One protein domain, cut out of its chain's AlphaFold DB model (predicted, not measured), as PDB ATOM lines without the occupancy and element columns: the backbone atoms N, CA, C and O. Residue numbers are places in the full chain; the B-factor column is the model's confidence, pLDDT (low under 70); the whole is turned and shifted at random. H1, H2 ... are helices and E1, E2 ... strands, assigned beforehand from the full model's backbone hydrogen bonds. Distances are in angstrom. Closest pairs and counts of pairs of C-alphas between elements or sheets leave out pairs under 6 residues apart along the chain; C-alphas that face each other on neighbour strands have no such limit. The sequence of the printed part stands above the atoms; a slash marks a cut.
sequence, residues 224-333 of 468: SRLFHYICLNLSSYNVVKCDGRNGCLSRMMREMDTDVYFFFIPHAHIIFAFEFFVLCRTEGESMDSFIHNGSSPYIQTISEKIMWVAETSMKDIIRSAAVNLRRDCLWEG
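AT A GLANCE: This is residues 224 to 333 of the 468 residues of the protein "Hypothetical protein" of Ditylum brightwellii (UniProt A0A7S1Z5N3). A strongly twisted sheet of four strands has one long helix, H3, running slantwise over one face and a short helix, H1, lying across the strands on that same face; the other face has no named helix on it. H3 makes the long axis, and its last residues, 327 to 333, stick out past the body, while the short helix H2 is off the sheet near the other end of H3. The printed part has 110 residues, with three named helices and four named strands in the order H1 E1 E2 E3 E4 H2 H3. The sheet runs E1 E2 E3 E4, antiparallel throughout, and the class is mixed, helices and strands. The whole is loose, with a radius of gyration of the C-alphas of 16.4 A and spans of 57 by 26 by 23 A.

HOW THE PARTS SIT: E1, residues 240 to 242, E2, residues 248 to 255, E3, residues 258 to 266, and E4, residues 274 to 280, form a meander, each strand the antiparallel neighbour of the one before. E1 and E2 are a hairpin, with N 240 and O 250 within hydrogen-bond range at 2.8 A. E2 and E3 are a hairpin, with N 253 and O 260 at 2.8 A. E3 and E4 are a hairpin, with N 263 and O 277 at 2.8 A. H3, residues 297 to 333, is on the sheet at a height of 8.9 A, over E3 and E4, slantwise to the strands at 37 degrees to E4 on the local plane; the closest C-alphas of H3 and E3 are those of Ala 310 and Phe 262, 7.0 A apart. H1, residues 224 to 232, is on the same face at a height of 9.0 A, over E2 and E3, across the strands. H1 and H3 on one face of the sheet E1 E2 E3 E4 form two layers with it, helices on one face of a sheet. H1 and H3 touch, about perpendicular at 88 degrees, H3 with residues 318 to 325 alone; the closest C-alphas, of Ile 230 and Ala 321, are 6.5 A apart. H2, residues 287 to 293, is not on the sheet and only just touches H3, with 3 pairs of C-alphas within 8 A, only at the corner by their link; the closest are Ile 291 and Gln 300, 7.0 A. In H1, H2 and H3 every O i to N i+4 pair is within hydrogen-bond range.

IN THESE COORDINATES: H1 begins at C-alpha 224 (-33.560, 4.768, -1.308) and is 12.5 A long. E2 is 22.2 A, E3 26.7 A and E4 19.8 A; E3 begins at C-alpha 258 (-39.509, 16.972, -29.401). H3, 53.5 A long, ends at C-alpha 333 (-49.549, -4.016, 8.849).

THE WHOLE: The C-alphas farthest apart, of Ser 295 and Gly 333, are 57.6 A apart. The printed part has no cut, and no link is long. Residues 292 to 298 and 327 to 333 stand free. Mean pLDDT of the printed part is 73.2; residues 279 to 307 are among those under 70.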
ATOM      1  N   SER A 224     -34.070   6.062  -0.841       81.62
ATOM      2  CA  SER A 224     -33.560   4.768  -1.308       81.62
ATOM      3  C   SER A 224     -34.653   3.701  -1.346       81.62
ATOM      4  O   SER A 224     -34.743   2.949  -2.318       81.62
ATOM      5  N   ARG A 225     -35.527   3.658  -0.331       83.19
ATOM      6  CA  ARG A 225     -36.650   2.709  -0.282       83.19
ATOM      7  C   ARG A 225     -37.696   3.034  -1.346       83.19
ATOM      8  O   ARG A 225     -38.160   2.133  -2.039       83.19
ATOM      9  N   LEU A 226     -38.009   4.318  -1.520       83.81
ATOM     10  CA  LEU A 226     -38.907   4.785  -2.575       83.81
ATOM     11  C   LEU A 226     -38.345   4.479  -3.968       83.81
ATOM     12  O   LEU A 226     -39.050   3.967  -4.832       83.81
ATOM     13  N   PHE A 227     -37.058   4.737  -4.178       86.25
ATOM     14  CA  PHE A 227     -36.382   4.443  -5.432       86.25
ATOM     15  C   PHE A 227     -36.393   2.949  -5.763       86.25
ATOM     16  O   PHE A 227     -36.682   2.557  -6.894       86.25
ATOM     17  N   HIS A 228     -36.111   2.112  -4.763       88.25
ATOM     18  CA  HIS A 228     -36.188   0.664  -4.899       88.25
ATOM     19  C   HIS A 228     -37.606   0.211  -5.264       88.25
ATOM     20  O   HIS A 228     -37.767  -0.591  -6.178       88.25
ATOM     21  N   TYR A 229     -38.632   0.781  -4.626       87.25
ATOM     22  CA  TYR A 229     -40.026   0.487  -4.952       87.25
ATOM     23  C   TYR A 229     -40.375   0.834  -6.406       87.25
ATOM     24  O   TYR A 229     -40.980   0.022  -7.103       87.25
ATOM     25  N   ILE A 230     -39.936   1.995  -6.904       86.75
ATOM     26  CA  ILE A 230     -40.139   2.368  -8.313       86.75
ATOM     27  C   ILE A 230     -39.417   1.377  -9.241       86.75
ATOM     28  O   ILE A 230     -39.969   0.979 -10.262       86.75
ATOM     29  N   CYS A 231     -38.214   0.927  -8.874       88.00
ATOM     30  CA  CYS A 231     -37.463  -0.084  -9.625       88.00
ATOM     31  C   CYS A 231     -38.157  -1.453  -9.700       88.00
ATOM     32  O   CYS A 231     -37.908  -2.188 -10.650       88.00
ATOM     33  N   LEU A 232     -38.983  -1.810  -8.715       87.75
ATOM     34  CA  LEU A 232     -39.787  -3.036  -8.747       87.75
ATOM     35  C   LEU A 232     -41.055  -2.874  -9.601       87.75
ATOM     36  O   LEU A 232     -41.552  -3.857 -10.136       87.75
ATOM     37  N   ASN A 233     -41.530  -1.637  -9.781       85.81
ATOM     38  CA  ASN A 233     -42.810  -1.305 -10.413       85.81
ATOM     39  C   ASN A 233     -42.639  -0.396 -11.646       85.81
ATOM     40  O   ASN A 233     -43.420   0.526 -11.885       85.81
ATOM     41  N   LEU A 234     -41.582  -0.631 -12.430       86.94
ATOM     42  CA  LEU A 234     -41.185   0.214 -13.566       86.94
ATOM     43  C   LEU A 234     -42.324   0.450 -14.571       86.94
ATOM     44  O   LEU A 234     -42.545   1.581 -15.013       86.94
ATOM     45  N   SER A 235     -43.069  -0.610 -14.897       85.19
ATOM     46  CA  SER A 235     -44.185  -0.577 -15.845       85.19
ATOM     47  C   SER A 235     -45.306   0.354 -15.391       85.19
ATOM     48  O   SER A 235     -45.778   1.160 -16.188       85.19
ATOM     49  N   SER A 236     -45.677   0.320 -14.110       82.50
ATOM     50  CA  SER A 236     -46.775   1.128 -13.557       82.50
ATOM     51  C   SER A 236     -46.491   2.632 -13.608       82.50
ATOM     52  O   SER A 236     -47.409   3.443 -13.689       82.50
ATOM     53  N   TYR A 237     -45.214   3.025 -13.609       83.38
ATOM     54  CA  TYR A 237     -44.804   4.430 -13.716       83.38
ATOM     55  C   TYR A 237     -44.346   4.833 -15.122       83.38
ATOM     56  O   TYR A 237     -43.970   5.993 -15.335       83.38
ATOM     57  N   ASN A 238     -44.397   3.907 -16.089       85.81
ATOM     58  CA  ASN A 238     -43.864   4.077 -17.444       85.81
ATOM     59  C   ASN A 238     -42.407   4.570 -17.451       85.81
ATOM     60  O   ASN A 238     -42.030   5.430 -18.251       85.81
ATOM     61  N   VAL A 239     -41.596   4.057 -16.528       86.75
ATOM     62  CA  VAL A 239     -40.164   4.360 -16.413       86.75
ATOM     63  C   VAL A 239     -39.346   3.129 -16.782       86.75
ATOM     64  O   VAL A 239     -39.791   1.995 -16.644       86.75
ATOM     65  N   VAL A 240     -38.125   3.350 -17.245       88.62
ATOM     66  CA  VAL A 240     -37.168   2.311 -17.613       88.62
ATOM     67  C   VAL A 240     -35.958   2.437 -16.705       88.62
ATOM     68  O   VAL A 240     -35.500   3.538 -16.415       88.62
ATOM     69  N   LYS A 241     -35.413   1.312 -16.251       87.44
ATOM     70  CA  LYS A 241     -34.138   1.306 -15.539       87.44
ATOM     71  C   LYS A 241     -33.000   1.309 -16.551       87.44
ATOM     72  O   LYS A 241     -32.930   0.429 -17.398       87.44
ATOM     73  N   CYS A 242     -32.123   2.300 -16.471       84.88
ATOM     74  CA  CYS A 242     -30.927   2.356 -17.295       84.88
ATOM     75  C   CYS A 242     -29.903   1.323 -16.812       84.88
ATOM     76  O   CYS A 242     -29.677   1.175 -15.604       84.88
ATOM     77  N   ASP A 243     -29.227   0.680 -17.759       72.56
ATOM     78  CA  ASP A 243     -28.135  -0.246 -17.477       72.56
ATOM     79  C   ASP A 243     -26.917   0.529 -16.952       72.56
ATOM     80  O   ASP A 243     -26.185   1.182 -17.696       72.56
ATOM     81  N   GLY A 244     -26.711   0.516 -15.632       65.38
ATOM     82  CA  GLY A 244     -25.619   1.243 -14.988       65.38
ATOM     83  C   GLY A 244     -25.491   0.961 -13.491       65.38
ATOM     84  O   GLY A 244     -26.440   0.537 -12.832       65.38
ATOM     85  N   ARG A 245     -24.297   1.221 -12.935       56.50
ATOM     86  CA  ARG A 245     -23.934   0.873 -11.544       56.50
ATOM     87  C   ARG A 245     -24.773   1.569 -10.465       56.50
ATOM     88  O   ARG A 245     -24.869   1.037  -9.368       56.50
ATOM     89  N   ASN A 246     -25.394   2.707 -10.775       58.59
ATOM     90  CA  ASN A 246     -26.069   3.539  -9.772       58.59
ATOM     91  C   ASN A 246     -27.595   3.436  -9.793       58.59
ATOM     92  O   ASN A 246     -28.234   4.158  -9.042       58.59
ATOM     93  N   GLY A 247     -28.173   2.557 -10.626       72.56
ATOM     94  CA  GLY A 247     -29.623   2.454 -10.776       72.56
ATOM     95  C   GLY A 247     -30.199   3.803 -11.188       72.56
ATOM     96  O   GLY A 247     -30.658   4.560 -10.352       72.56
ATOM     97  N   CYS A 248     -30.131   4.135 -12.470       85.25
ATOM     98  CA  CYS A 248     -30.777   5.330 -13.000       85.25
ATOM     99  C   CYS A 248     -32.135   4.943 -13.575       85.25
ATOM    100  O   CYS A 248     -32.251   3.886 -14.194       85.25
ATOM    101  N   LEU A 249     -33.154   5.765 -13.343       85.62
ATOM    102  CA  LEU A 249     -34.461   5.605 -13.966       85.62
ATOM    103  C   LEU A 249     -34.643   6.678 -15.023       85.62
ATOM    104  O   LEU A 249     -34.359   7.845 -14.765       85.62
ATOM    105  N   SER A 250     -35.133   6.285 -16.191       87.19
ATOM    106  CA  SER A 250     -35.431   7.185 -17.289       87.19
ATOM    107  C   SER A 250     -36.869   7.066 -17.757       87.19
ATOM    108  O   SER A 250     -37.515   6.031 -17.614       87.19
ATOM    109  N   ARG A 251     -37.379   8.137 -18.354       86.00
ATOM    110  CA  ARG A 251     -38.626   8.103 -19.115       86.00
ATOM    111  C   ARG A 251     -38.536   9.087 -20.265       86.00
ATOM    112  O   ARG A 251     -37.983  10.179 -20.134       86.00
ATOM    113  N   MET A 252     -39.061   8.653 -21.403       84.00
ATOM    114  CA  MET A 252     -39.207   9.477 -22.591       84.00
ATOM    115  C   MET A 252     -40.602  10.096 -22.591       84.00
ATOM    116  O   MET A 252     -41.596   9.430 -22.295       84.00
ATOM    117  N   MET A 253     -40.673  11.367 -22.949       78.38
ATOM    118  CA  MET A 253     -41.907  12.076 -23.240       78.38
ATOM    119  C   MET A 253     -41.781  12.766 -24.587       78.38
ATOM    120  O   MET A 253     -40.693  13.187 -24.968       78.38
ATOM    121  N   ARG A 254     -42.902  12.906 -25.287       74.50
ATOM    122  CA  ARG A 254     -42.976  13.681 -26.520       74.50
ATOM    123  C   ARG A 254     -43.803  14.928 -26.259       74.50
ATOM    124  O   ARG A 254     -44.965  14.813 -25.885       74.50
ATOM    125  N   GLU A 255     -43.197  16.091 -26.455       67.75
ATOM    126  CA  GLU A 255     -43.848  17.394 -26.323       67.75
ATOM    127  C   GLU A 255     -43.496  18.223 -27.559       67.75
ATOM    128  O   GLU A 255     -42.316  18.410 -27.848       67.75
ATOM    129  N   MET A 256     -44.504  18.713 -28.293       62.44
ATOM    130  CA  MET A 256     -44.308  19.569 -29.478       62.44
ATOM    131  C   MET A 256     -43.286  18.993 -30.481       62.44
ATOM    132  O   MET A 256     -42.314  19.656 -30.837       62.44
ATOM    133  N   ASP A 257     -43.457  17.723 -30.858       67.25
ATOM    134  CA  ASP A 257     -42.563  16.971 -31.761       67.25
ATOM    135  C   ASP A 257     -41.109  16.801 -31.279       67.25
ATOM    136  O   ASP A 257     -40.265  16.273 -32.002       67.25
ATOM    137  N   THR A 258     -40.815  17.172 -30.030       65.88
ATOM    138  CA  THR A 258     -39.509  16.972 -29.401       65.88
ATOM    139  C   THR A 258     -39.571  15.805 -28.426       65.88
ATOM    140  O   THR A 258     -40.389  15.787 -27.501       65.88
ATOM    141  N   ASP A 259     -38.674  14.838 -28.605       74.75
ATOM    142  CA  ASP A 259     -38.467  13.778 -27.624       74.75
ATOM    143  C   ASP A 259     -37.587  14.316 -26.481       74.75
ATOM    144  O   ASP A 259     -36.443  14.744 -26.676       74.75
ATOM    145  N   VAL A 260     -38.143  14.301 -25.273       71.88
ATOM    146  CA  VAL A 260     -37.496  14.707 -24.029       71.88
ATOM    147  C   VAL A 260     -37.287  13.466 -23.181       71.88
ATOM    148  O   VAL A 260     -38.236  12.773 -22.816       71.88
ATOM    149  N   TYR A 261     -36.037  13.199 -22.837       78.44
ATOM    150  CA  TYR A 261     -35.661  12.140 -21.919       78.44
ATOM    151  C   TYR A 261     -35.339  12.773 -20.587       78.44
ATOM    152  O   TYR A 261     -34.555  13.716 -20.511       78.44
ATOM    153  N   PHE A 262     -35.911  12.246 -19.522       82.44
ATOM    154  CA  PHE A 262     -35.487  12.630 -18.194       82.44
ATOM    155  C   PHE A 262     -34.972  11.434 -17.427       82.44
ATOM    156  O   PHE A 262     -35.384  10.303 -17.672       82.44
ATOM    157  N   PHE A 263     -34.063  11.720 -16.507       80.75
ATOM    158  CA  PHE A 263     -33.342  10.755 -15.706       80.75
ATOM    159  C   PHE A 263     -33.405  11.176 -14.248       80.75
ATOM    160  O   PHE A 263     -33.266  12.363 -13.940       80.75
ATOM    161  N   PHE A 264     -33.566  10.217 -13.347       84.56
ATOM    162  CA  PHE A 264     -33.472  10.488 -11.922       84.56
ATOM    163  C   PHE A 264     -32.794   9.359 -11.155       84.56
ATOM    164  O   PHE A 264     -32.922   8.179 -11.487       84.56
ATOM    165  N   ILE A 265     -32.064   9.761 -10.117       84.88
ATOM    166  CA  ILE A 265     -31.310   8.890  -9.210       84.88
ATOM    167  C   ILE A 265     -31.470   9.380  -7.767       84.88
ATOM    168  O   ILE A 265     -31.684  10.576  -7.551       84.88
ATOM    169  N   PRO A 266     -31.355   8.502  -6.757       80.94
ATOM    170  CA  PRO A 266     -31.218   8.935  -5.372       80.94
ATOM    171  C   PRO A 266     -29.947   9.766  -5.211       80.94
ATOM    172  O   PRO A 266     -28.899   9.426  -5.761       80.94
ATOM    173  N   HIS A 267     -30.019  10.842  -4.435       79.75
ATOM    174  CA  HIS A 267     -28.845  11.652  -4.151       79.75
ATOM    175  C   HIS A 267     -27.880  10.870  -3.250       79.75
ATOM    176  O   HIS A 267     -28.254  10.407  -2.174       79.75
ATOM    177  N   ALA A 268     -26.603  10.792  -3.635       76.56
ATOM    178  CA  ALA A 268     -25.601   9.968  -2.943       76.56
ATOM    179  C   ALA A 268     -25.363  10.306  -1.452       76.56
ATOM    180  O   ALA A 268     -24.851   9.474  -0.706       76.56
ATOM    181  N   HIS A 269     -25.691  11.525  -1.010       75.06
ATOM    182  CA  HIS A 269     -25.371  12.016   0.337       75.06
ATOM    183  C   HIS A 269     -26.591  12.500   1.123       75.06
ATOM    184  O   HIS A 269     -26.500  12.691   2.335       75.06
ATOM    185  N   ILE A 270     -27.725  12.724   0.456       71.94
ATOM    186  CA  ILE A 270     -28.938  13.240   1.084       71.94
ATOM    187  C   ILE A 270     -30.018  12.169   0.953       71.94
ATOM    188  O   ILE A 270     -30.634  12.027  -0.097       71.94
ATOM    189  N   ILE A 271     -30.263  11.461   2.057       71.25
ATOM    190  CA  ILE A 271     -31.162  10.293   2.156       71.25
ATOM    191  C   ILE A 271     -32.591  10.590   1.669       71.25
ATOM    192  O   ILE A 271     -33.306   9.696   1.249       71.25
ATOM    193  N   PHE A 272     -33.017  11.853   1.694       69.06
ATOM    194  CA  PHE A 272     -34.369  12.268   1.306       69.06
ATOM    195  C   PHE A 272     -34.421  13.044  -0.015       69.06
ATOM    196  O   PHE A 272     -35.421  13.704  -0.293       69.06
ATOM    197  N   ALA A 273     -33.348  13.029  -0.811       70.75
ATOM    198  CA  ALA A 273     -33.279  13.792  -2.053       70.75
ATOM    199  C   ALA A 273     -33.027  12.912  -3.277       70.75
ATOM    200  O   ALA A 273     -32.414  11.849  -3.205       70.75
ATOM    201  N   PHE A 274     -33.469  13.430  -4.420       73.94
ATOM    202  CA  PHE A 274     -33.223  12.880  -5.745       73.94
ATOM    203  C   PHE A 274     -32.463  13.903  -6.588       73.94
ATOM    204  O   PHE A 274     -32.667  15.110  -6.441       73.94
ATOM    205  N   GLU A 275     -31.615  13.417  -7.485       76.81
ATOM    206  CA  GLU A 275     -31.003  14.210  -8.548       76.81
ATOM    207  C   GLU A 275     -31.769  13.970  -9.848       76.81
ATOM    208  O   GLU A 275     -32.207  12.851 -10.125       76.81
ATOM    209  N   PHE A 276     -31.948  15.033 -10.630       74.69
ATOM    210  CA  PHE A 276     -32.775  15.035 -11.829       74.69
ATOM    211  C   PHE A 276     -32.019  15.637 -13.009       74.69
ATOM    212  O   PHE A 276     -31.457  16.728 -12.897       74.69
ATOM    213  N   PHE A 277     -32.046  14.945 -14.146       75.56
ATOM    214  CA  PHE A 277     -31.399  15.369 -15.382       75.56
ATOM    215  C   PHE A 277     -32.396  15.319 -16.535       75.56
ATOM    216  O   PHE A 277     -33.181  14.380 -16.644       75.56
ATOM    217  N   VAL A 278     -32.336  16.311 -17.420       70.31
ATOM    218  CA  VAL A 278     -33.149  16.369 -18.638       70.31
ATOM    219  C   VAL A 278     -32.218  16.391 -19.838       70.31
ATOM    220  O   VAL A 278     -31.300  17.205 -19.908       70.31
ATOM    221  N   LEU A 279     -32.471  15.498 -20.783       69.81
ATOM    222  CA  LEU A 279     -31.829  15.428 -22.082       69.81
ATOM    223  C   LEU A 279     -32.886  15.692 -23.153       69.81
ATOM    224  O   LEU A 279     -33.897  14.997 -23.237       69.81
ATOM    225  N   CYS A 280     -32.640  16.685 -23.996       68.56
ATOM    226  CA  CYS A 280     -33.489  17.004 -25.137       68.56
ATOM    227  C   CYS A 280     -32.624  17.162 -26.389       68.56
ATOM    228  O   CYS A 280     -31.453  17.545 -26.311       68.56
ATOM    229  N   ARG A 281     -33.188  16.821 -27.550       65.69
ATOM    230  CA  ARG A 281     -32.524  17.011 -28.842       65.69
ATOM    231  C   ARG A 281     -32.639  18.477 -29.254       65.69
ATOM    232  O   ARG A 281     -33.736  19.017 -29.282       65.69
ATOM    233  N   THR A 282     -31.512  19.087 -29.616       60.22
ATOM    234  CA  THR A 282     -31.427  20.509 -29.995       60.22
ATOM    235  C   THR A 282     -30.984  20.733 -31.446       60.22
ATOM    236  O   THR A 282     -30.547  21.818 -31.786       60.22
ATOM    237  N   GLU A 283     -31.025  19.707 -32.304       62.03
ATOM    238  CA  GLU A 283     -30.693  19.797 -33.746       62.03
ATOM    239  C   GLU A 283     -29.354  20.484 -34.109       62.03
ATOM    240  O   GLU A 283     -29.204  21.046 -35.187       62.03
ATOM    241  N   GLY A 284     -28.335  20.379 -33.247       50.28
ATOM    242  CA  GLY A 284     -26.989  20.926 -33.506       50.28
ATOM    243  C   GLY A 284     -26.741  22.308 -32.897       50.28
ATOM    244  O   GLY A 284     -25.642  22.848 -32.995       50.28
ATOM    245  N   GLU A 285     -27.735  22.842 -32.202       51.66
ATOM    246  CA  GLU A 285     -27.708  24.134 -31.540       51.66
ATOM    247  C   GLU A 285     -27.410  23.940 -30.027       51.66
ATOM    248  O   GLU A 285     -28.064  23.149 -29.346       51.66
ATOM    249  N   SER A 286     -26.365  24.575 -29.464       48.09
ATOM    250  CA  SER A 286     -25.951  24.322 -28.063       48.09
ATOM    251  C   SER A 286     -26.858  25.028 -27.046       48.09
ATOM    252  O   SER A 286     -26.952  26.252 -27.074       48.09
ATOM    253  N   MET A 287     -27.482  24.303 -26.101       48.53
ATOM    254  CA  MET A 287     -28.346  24.892 -25.048       48.53
ATOM    255  C   MET A 287     -27.715  26.104 -24.347       48.53
ATOM    256  O   MET A 287     -28.405  27.088 -24.088       48.53
ATOM    257  N   ASP A 288     -26.406  26.064 -24.085       41.88
ATOM    258  CA  ASP A 288     -25.671  27.158 -23.446       41.88
ATOM    259  C   ASP A 288     -25.688  28.437 -24.296       41.88
ATOM    260  O   ASP A 288     -25.825  29.533 -23.756       41.88
ATOM    261  N   SER A 289     -25.635  28.322 -25.628       44.06
ATOM    262  CA  SER A 289     -25.794  29.467 -26.533       44.06
ATOM    263  C   SER A 289     -27.233  30.011 -26.589       44.06
ATOM    264  O   SER A 289     -27.405  31.207 -26.817       44.06
ATOM    265  N   PHE A 290     -28.261  29.205 -26.282       47.56
ATOM    266  CA  PHE A 290     -29.679  29.626 -26.243       47.56
ATOM    267  C   PHE A 290     -30.095  30.256 -24.921       47.56
ATOM    268  O   PHE A 290     -30.825  31.246 -24.903       47.56
ATOM    269  N   ILE A 291     -29.612  29.696 -23.814       42.22
ATOM    270  CA  ILE A 291     -29.894  30.178 -22.461       42.22
ATOM    271  C   ILE A 291     -29.128  31.480 -22.190       42.22
ATOM    272  O   ILE A 291     -29.640  32.363 -21.499       42.22
ATOM    273  N   HIS A 292     -27.911  31.632 -22.729       44.84
ATOM    274  CA  HIS A 292     -27.076  32.804 -22.457       44.84
ATOM    275  C   HIS A 292     -27.253  33.975 -23.427       44.84
ATOM    276  O   HIS A 292     -27.012  35.106 -23.003       44.84
ATOM    277  N   ASN A 293     -27.716  33.764 -24.665       43.59
ATOM    278  CA  ASN A 293     -27.832  34.871 -25.625       43.59
ATOM    279  C   ASN A 293     -29.161  35.631 -25.586       43.59
ATOM    280  O   ASN A 293     -29.261  36.663 -26.245       43.59
ATOM    281  N   GLY A 294     -30.170  35.184 -24.825       41.81
ATOM    282  CA  GLY A 294     -31.415  35.941 -24.599       41.81
ATOM    283  C   GLY A 294     -32.165  36.377 -25.871       41.81
ATOM    284  O   GLY A 294     -33.030  37.247 -25.805       41.81
ATOM    285  N   SER A 295     -31.823  35.819 -27.033       41.62
ATOM    286  CA  SER A 295     -32.162  36.383 -28.341       41.62
ATOM    287  C   SER A 295     -33.449  35.816 -28.936       41.62
ATOM    288  O   SER A 295     -33.969  36.379 -29.896       41.62
ATOM    289  N   SER A 296     -34.010  34.754 -28.351       48.09
ATOM    290  CA  SER A 296     -35.279  34.174 -28.791       48.09
ATOM    291  C   SER A 296     -36.227  33.940 -27.605       48.09
ATOM    292  O   SER A 296     -36.095  32.938 -26.896       48.09
ATOM    293  N   PRO A 297     -37.224  34.824 -27.396       54.62
ATOM    294  CA  PRO A 297     -38.300  34.630 -26.416       54.62
ATOM    295  C   PRO A 297     -39.017  33.283 -26.583       54.62
ATOM    296  O   PRO A 297     -39.519  32.704 -25.620       54.62
ATOM    297  N   TYR A 298     -39.033  32.764 -27.813       53.41
ATOM    298  CA  TYR A 298     -39.629  31.486 -28.178       53.41
ATOM    299  C   TYR A 298     -38.908  30.303 -27.513       53.41
ATOM    300  O   TYR A 298     -39.549  29.436 -26.928       53.41
ATOM    301  N   ILE A 299     -37.574  30.306 -27.504       53.12
ATOM    302  CA  ILE A 299     -36.772  29.193 -26.976       53.12
ATOM    303  C   ILE A 299     -36.709  29.219 -25.448       53.12
ATOM    304  O   ILE A 299     -36.789  28.165 -24.817       53.12
ATOM    305  N   GLN A 300     -36.667  30.407 -24.833       55.72
ATOM    306  CA  GLN A 300     -36.833  30.520 -23.381       55.72
ATOM    307  C   GLN A 300     -38.178  29.914 -22.951       55.72
ATOM    308  O   GLN A 300     -38.209  29.071 -22.057       55.72
ATOM    309  N   THR A 301     -39.261  30.264 -23.651       62.84
ATOM    310  CA  THR A 301     -40.605  29.724 -23.393       62.84
ATOM    311  C   THR A 301     -40.655  28.202 -23.563       62.84
ATOM    312  O   THR A 301     -41.248  27.514 -22.732       62.84
ATOM    313  N   ILE A 302     -40.001  27.654 -24.594       62.50
ATOM    314  CA  ILE A 302     -39.914  26.202 -24.812       62.50
ATOM    315  C   ILE A 302     -39.121  25.521 -23.692       62.50
ATOM    316  O   ILE A 302     -39.604  24.544 -23.129       62.50
ATOM    317  N   SER A 303     -37.952  26.044 -23.312       61.22
ATOM    318  CA  SER A 303     -37.131  25.460 -22.240       61.22
ATOM    319  C   SER A 303     -37.850  25.475 -20.887       61.22
ATOM    320  O   SER A 303     -37.851  24.474 -20.172       61.22
ATOM    321  N   GLU A 304     -38.536  26.578 -20.561       66.50
ATOM    322  CA  GLU A 304     -39.333  26.705 -19.343       66.50
ATOM    323  C   GLU A 304     -40.497  25.714 -19.350       66.50
ATOM    324  O   GLU A 304     -40.790  25.099 -18.323       66.50
ATOM    325  N   LYS A 305     -41.129  25.508 -20.511       66.69
ATOM    326  CA  LYS A 305     -42.214  24.542 -20.657       66.69
ATOM    327  C   LYS A 305     -41.724  23.100 -20.547       66.69
ATOM    328  O   LYS A 305     -42.327  22.342 -19.795       66.69
ATOM    329  N   ILE A 306     -40.621  22.738 -21.204       65.12
ATOM    330  CA  ILE A 306     -40.004  21.406 -21.093       65.12
ATOM    331  C   ILE A 306     -39.641  21.113 -19.635       65.12
ATOM    332  O   ILE A 306     -40.019  20.069 -19.109       65.12
ATOM    333  N   MET A 307     -38.975  22.052 -18.955       69.56
ATOM    334  CA  MET A 307     -38.619  21.898 -17.544       69.56
ATOM    335  C   MET A 307     -39.853  21.761 -16.653       69.56
ATOM    336  O   MET A 307     -39.896  20.876 -15.802       69.56
ATOM    337  N   TRP A 308     -40.876  22.591 -16.860       71.50
ATOM    338  CA  TRP A 308     -42.113  22.519 -16.084       71.50
ATOM    339  C   TRP A 308     -42.849  21.189 -16.283       71.50
ATOM    340  O   TRP A 308     -43.310  20.598 -15.303       71.50
ATOM    341  N   VAL A 309     -42.934  20.694 -17.523       70.12
ATOM    342  CA  VAL A 309     -43.538  19.392 -17.838       70.12
ATOM    343  C   VAL A 309     -42.745  18.274 -17.168       70.12
ATOM    344  O   VAL A 309     -43.328  17.452 -16.466       70.12
ATOM    345  N   ALA A 310     -41.420  18.272 -17.313       69.06
ATOM    346  CA  ALA A 310     -40.565  17.230 -16.765       69.06
ATOM    347  C   ALA A 310     -40.619  17.197 -15.223       69.06
ATOM    348  O   ALA A 310     -40.781  16.132 -14.628       69.06
ATOM    349  N   GLU A 311     -40.587  18.362 -14.567       70.75
ATOM    350  CA  GLU A 311     -40.774  18.474 -13.116       70.75
ATOM    351  C   GLU A 311     -42.147  17.973 -12.657       70.75
ATOM    352  O   GLU A 311     -42.250  17.344 -11.604       70.75
ATOM    353  N   THR A 312     -43.208  18.293 -13.399       76.06
ATOM    354  CA  THR A 312     -44.577  17.893 -13.045       76.06
ATOM    355  C   THR A 312     -44.726  16.380 -13.161       76.06
ATOM    356  O   THR A 312     -45.076  15.731 -12.179       76.06
ATOM    357  N   SER A 313     -44.309  15.804 -14.290       76.19
ATOM    358  CA  SER A 313     -44.302  14.355 -14.503       76.19
ATOM    359  C   SER A 313     -43.506  13.611 -13.430       76.19
ATOM    360  O   SER A 313     -43.950  12.579 -12.927       76.19
ATOM    361  N   MET A 314     -42.347  14.139 -13.033       76.44
ATOM    362  CA  MET A 314     -41.552  13.552 -11.955       76.44
ATOM    363  C   MET A 314     -42.252  13.605 -10.606       76.44
ATOM    364  O   MET A 314     -42.230  12.621  -9.865       76.44
ATOM    365  N   LYS A 315     -42.878  14.734 -10.268       78.19
ATOM    366  CA  LYS A 315     -43.641  14.836  -9.021       78.19
ATOM    367  C   LYS A 315     -44.765  13.827  -8.976       78.19
ATOM    368  O   LYS A 315     -44.957  13.223  -7.927       78.19
ATOM    369  N   ASP A 316     -45.451  13.622 -10.090       80.19
ATOM    370  CA  ASP A 316     -46.551  12.671 -10.167       80.19
ATOM    371  C   ASP A 316     -46.053  11.233  -9.973       80.19
ATOM    372  O   ASP A 316     -46.638  10.499  -9.177       80.19
ATOM    373  N   ILE A 317     -44.923  10.856 -10.591       82.25
ATOM    374  CA  ILE A 317     -44.285   9.542 -10.383       82.25
ATOM    375  C   ILE A 317     -43.917   9.343  -8.910       82.25
ATOM    376  O   ILE A 317     -44.328   8.360  -8.297       82.25
ATOM    377  N   ILE A 318     -43.160  10.277  -8.324       81.75
ATOM    378  CA  ILE A 318     -42.650  10.130  -6.954       81.75
ATOM    379  C   ILE A 318     -43.812  10.162  -5.946       81.75
ATOM    380  O   ILE A 318     -43.842   9.357  -5.016       81.75
ATOM    381  N   ARG A 319     -44.798  11.048  -6.135       83.19
ATOM    382  CA  ARG A 319     -45.992  11.127  -5.281       83.19
ATOM    383  C   ARG A 319     -46.817   9.848  -5.368       83.19
ATOM    384  O   ARG A 319     -47.183   9.315  -4.326       83.19
ATOM    385  N   SER A 320     -47.084   9.351  -6.575       83.00
ATOM    386  CA  SER A 320     -47.828   8.105  -6.774       83.00
ATOM    387  C   SER A 320     -47.100   6.922  -6.132       83.00
ATOM    388  O   SER A 320     -47.703   6.154  -5.387       83.00
ATOM    389  N   ALA A 321     -45.785   6.807  -6.323       84.44
ATOM    390  CA  ALA A 321     -44.985   5.759  -5.695       84.44
ATOM    391  C   ALA A 321     -44.991   5.837  -4.162       84.44
ATOM    392  O   ALA A 321     -45.119   4.812  -3.500       84.44
ATOM    393  N   ALA A 322     -44.916   7.039  -3.589       84.31
ATOM    394  CA  ALA A 322     -44.979   7.214  -2.142       84.31
ATOM    395  C   ALA A 322     -46.353   6.837  -1.567       84.31
ATOM    396  O   ALA A 322     -46.409   6.172  -0.536       84.31
ATOM    397  N   VAL A 323     -47.445   7.215  -2.242       84.94
ATOM    398  CA  VAL A 323     -48.816   6.831  -1.862       84.94
ATOM    399  C   VAL A 323     -48.985   5.312  -1.910       84.94
ATOM    400  O   VAL A 323     -49.455   4.722  -0.941       84.94
ATOM    401  N   ASN A 324     -48.538   4.666  -2.990       86.62
ATOM    402  CA  ASN A 324     -48.617   3.211  -3.121       86.62
ATOM    403  C   ASN A 324     -47.788   2.504  -2.040       86.62
ATOM    404  O   ASN A 324     -48.297   1.626  -1.353       86.62
ATOM    405  N   LEU A 325     -46.551   2.947  -1.804       86.69
ATOM    406  CA  LEU A 325     -45.704   2.387  -0.753       86.69
ATOM    407  C   LEU A 325     -46.313   2.590   0.646       86.69
ATOM    408  O   LEU A 325     -46.224   1.692   1.485       86.69
ATOM    409  N   ARG A 326     -46.936   3.750   0.912       87.31
ATOM    410  CA  ARG A 326     -47.658   4.017   2.165       87.31
ATOM    411  C   ARG A 326     -48.816   3.045   2.336       87.31
ATOM    412  O   ARG A 326     -48.907   2.409   3.383       87.31
ATOM    413  N   ARG A 327     -49.662   2.924   1.311       89.88
ATOM    414  CA  ARG A 327     -50.785   1.986   1.282       89.88
ATOM    415  C   ARG A 327     -50.297   0.568   1.535       89.88
ATOM    416  O   ARG A 327     -50.827  -0.075   2.428       89.88
ATOM    417  N   ASP A 328     -49.276   0.109   0.821       89.44
ATOM    418  CA  ASP A 328     -48.767  -1.257   0.944       89.44
ATOM    419  C   ASP A 328     -48.227  -1.526   2.357       89.44
ATOM    420  O   ASP A 328     -48.534  -2.561   2.939       89.44
ATOM    421  N   CYS A 329     -47.519  -0.565   2.967       87.38
ATOM    422  CA  CYS A 329     -47.073  -0.684   4.361       87.38
ATOM    423  C   CYS A 329     -48.248  -0.796   5.348       87.38
ATOM    424  O   CYS A 329     -48.192  -1.587   6.291       87.38
ATOM    425  N   LEU A 330     -49.297   0.011   5.166       87.69
ATOM    426  CA  LEU A 330     -50.494  -0.028   6.013       87.69
ATOM    427  C   LEU A 330     -51.267  -1.337   5.828       87.69
ATOM    428  O   LEU A 330     -51.683  -1.960   6.807       87.69
ATOM    429  N   TRP A 331     -51.391  -1.774   4.579       91.12
ATOM    430  CA  TRP A 331     -52.047  -3.011   4.196       91.12
ATOM    431  C   TRP A 331     -51.336  -4.226   4.783       91.12
ATOM    432  O   TRP A 331     -51.979  -5.074   5.395       91.12
ATOM    433  N   GLU A 332     -50.007  -4.293   4.660       88.00
ATOM    434  CA  GLU A 332     -49.187  -5.334   5.280       88.00
ATOM    435  C   GLU A 332     -49.322  -5.326   6.800       88.00
ATOM    436  O   GLU A 332     -49.485  -6.383   7.409       88.00
ATOM    437  N   GLY A 333     -49.307  -4.142   7.417       85.50
ATOM    438  CA  GLY A 333     -49.549  -4.016   8.849       85.50
ATOM    439  C   GLY A 333     -50.861  -4.682   9.260       85.50
ATOM    440  O   GLY A 333     -50.916  -5.347  10.298       85.50
TER     441      GLY A 333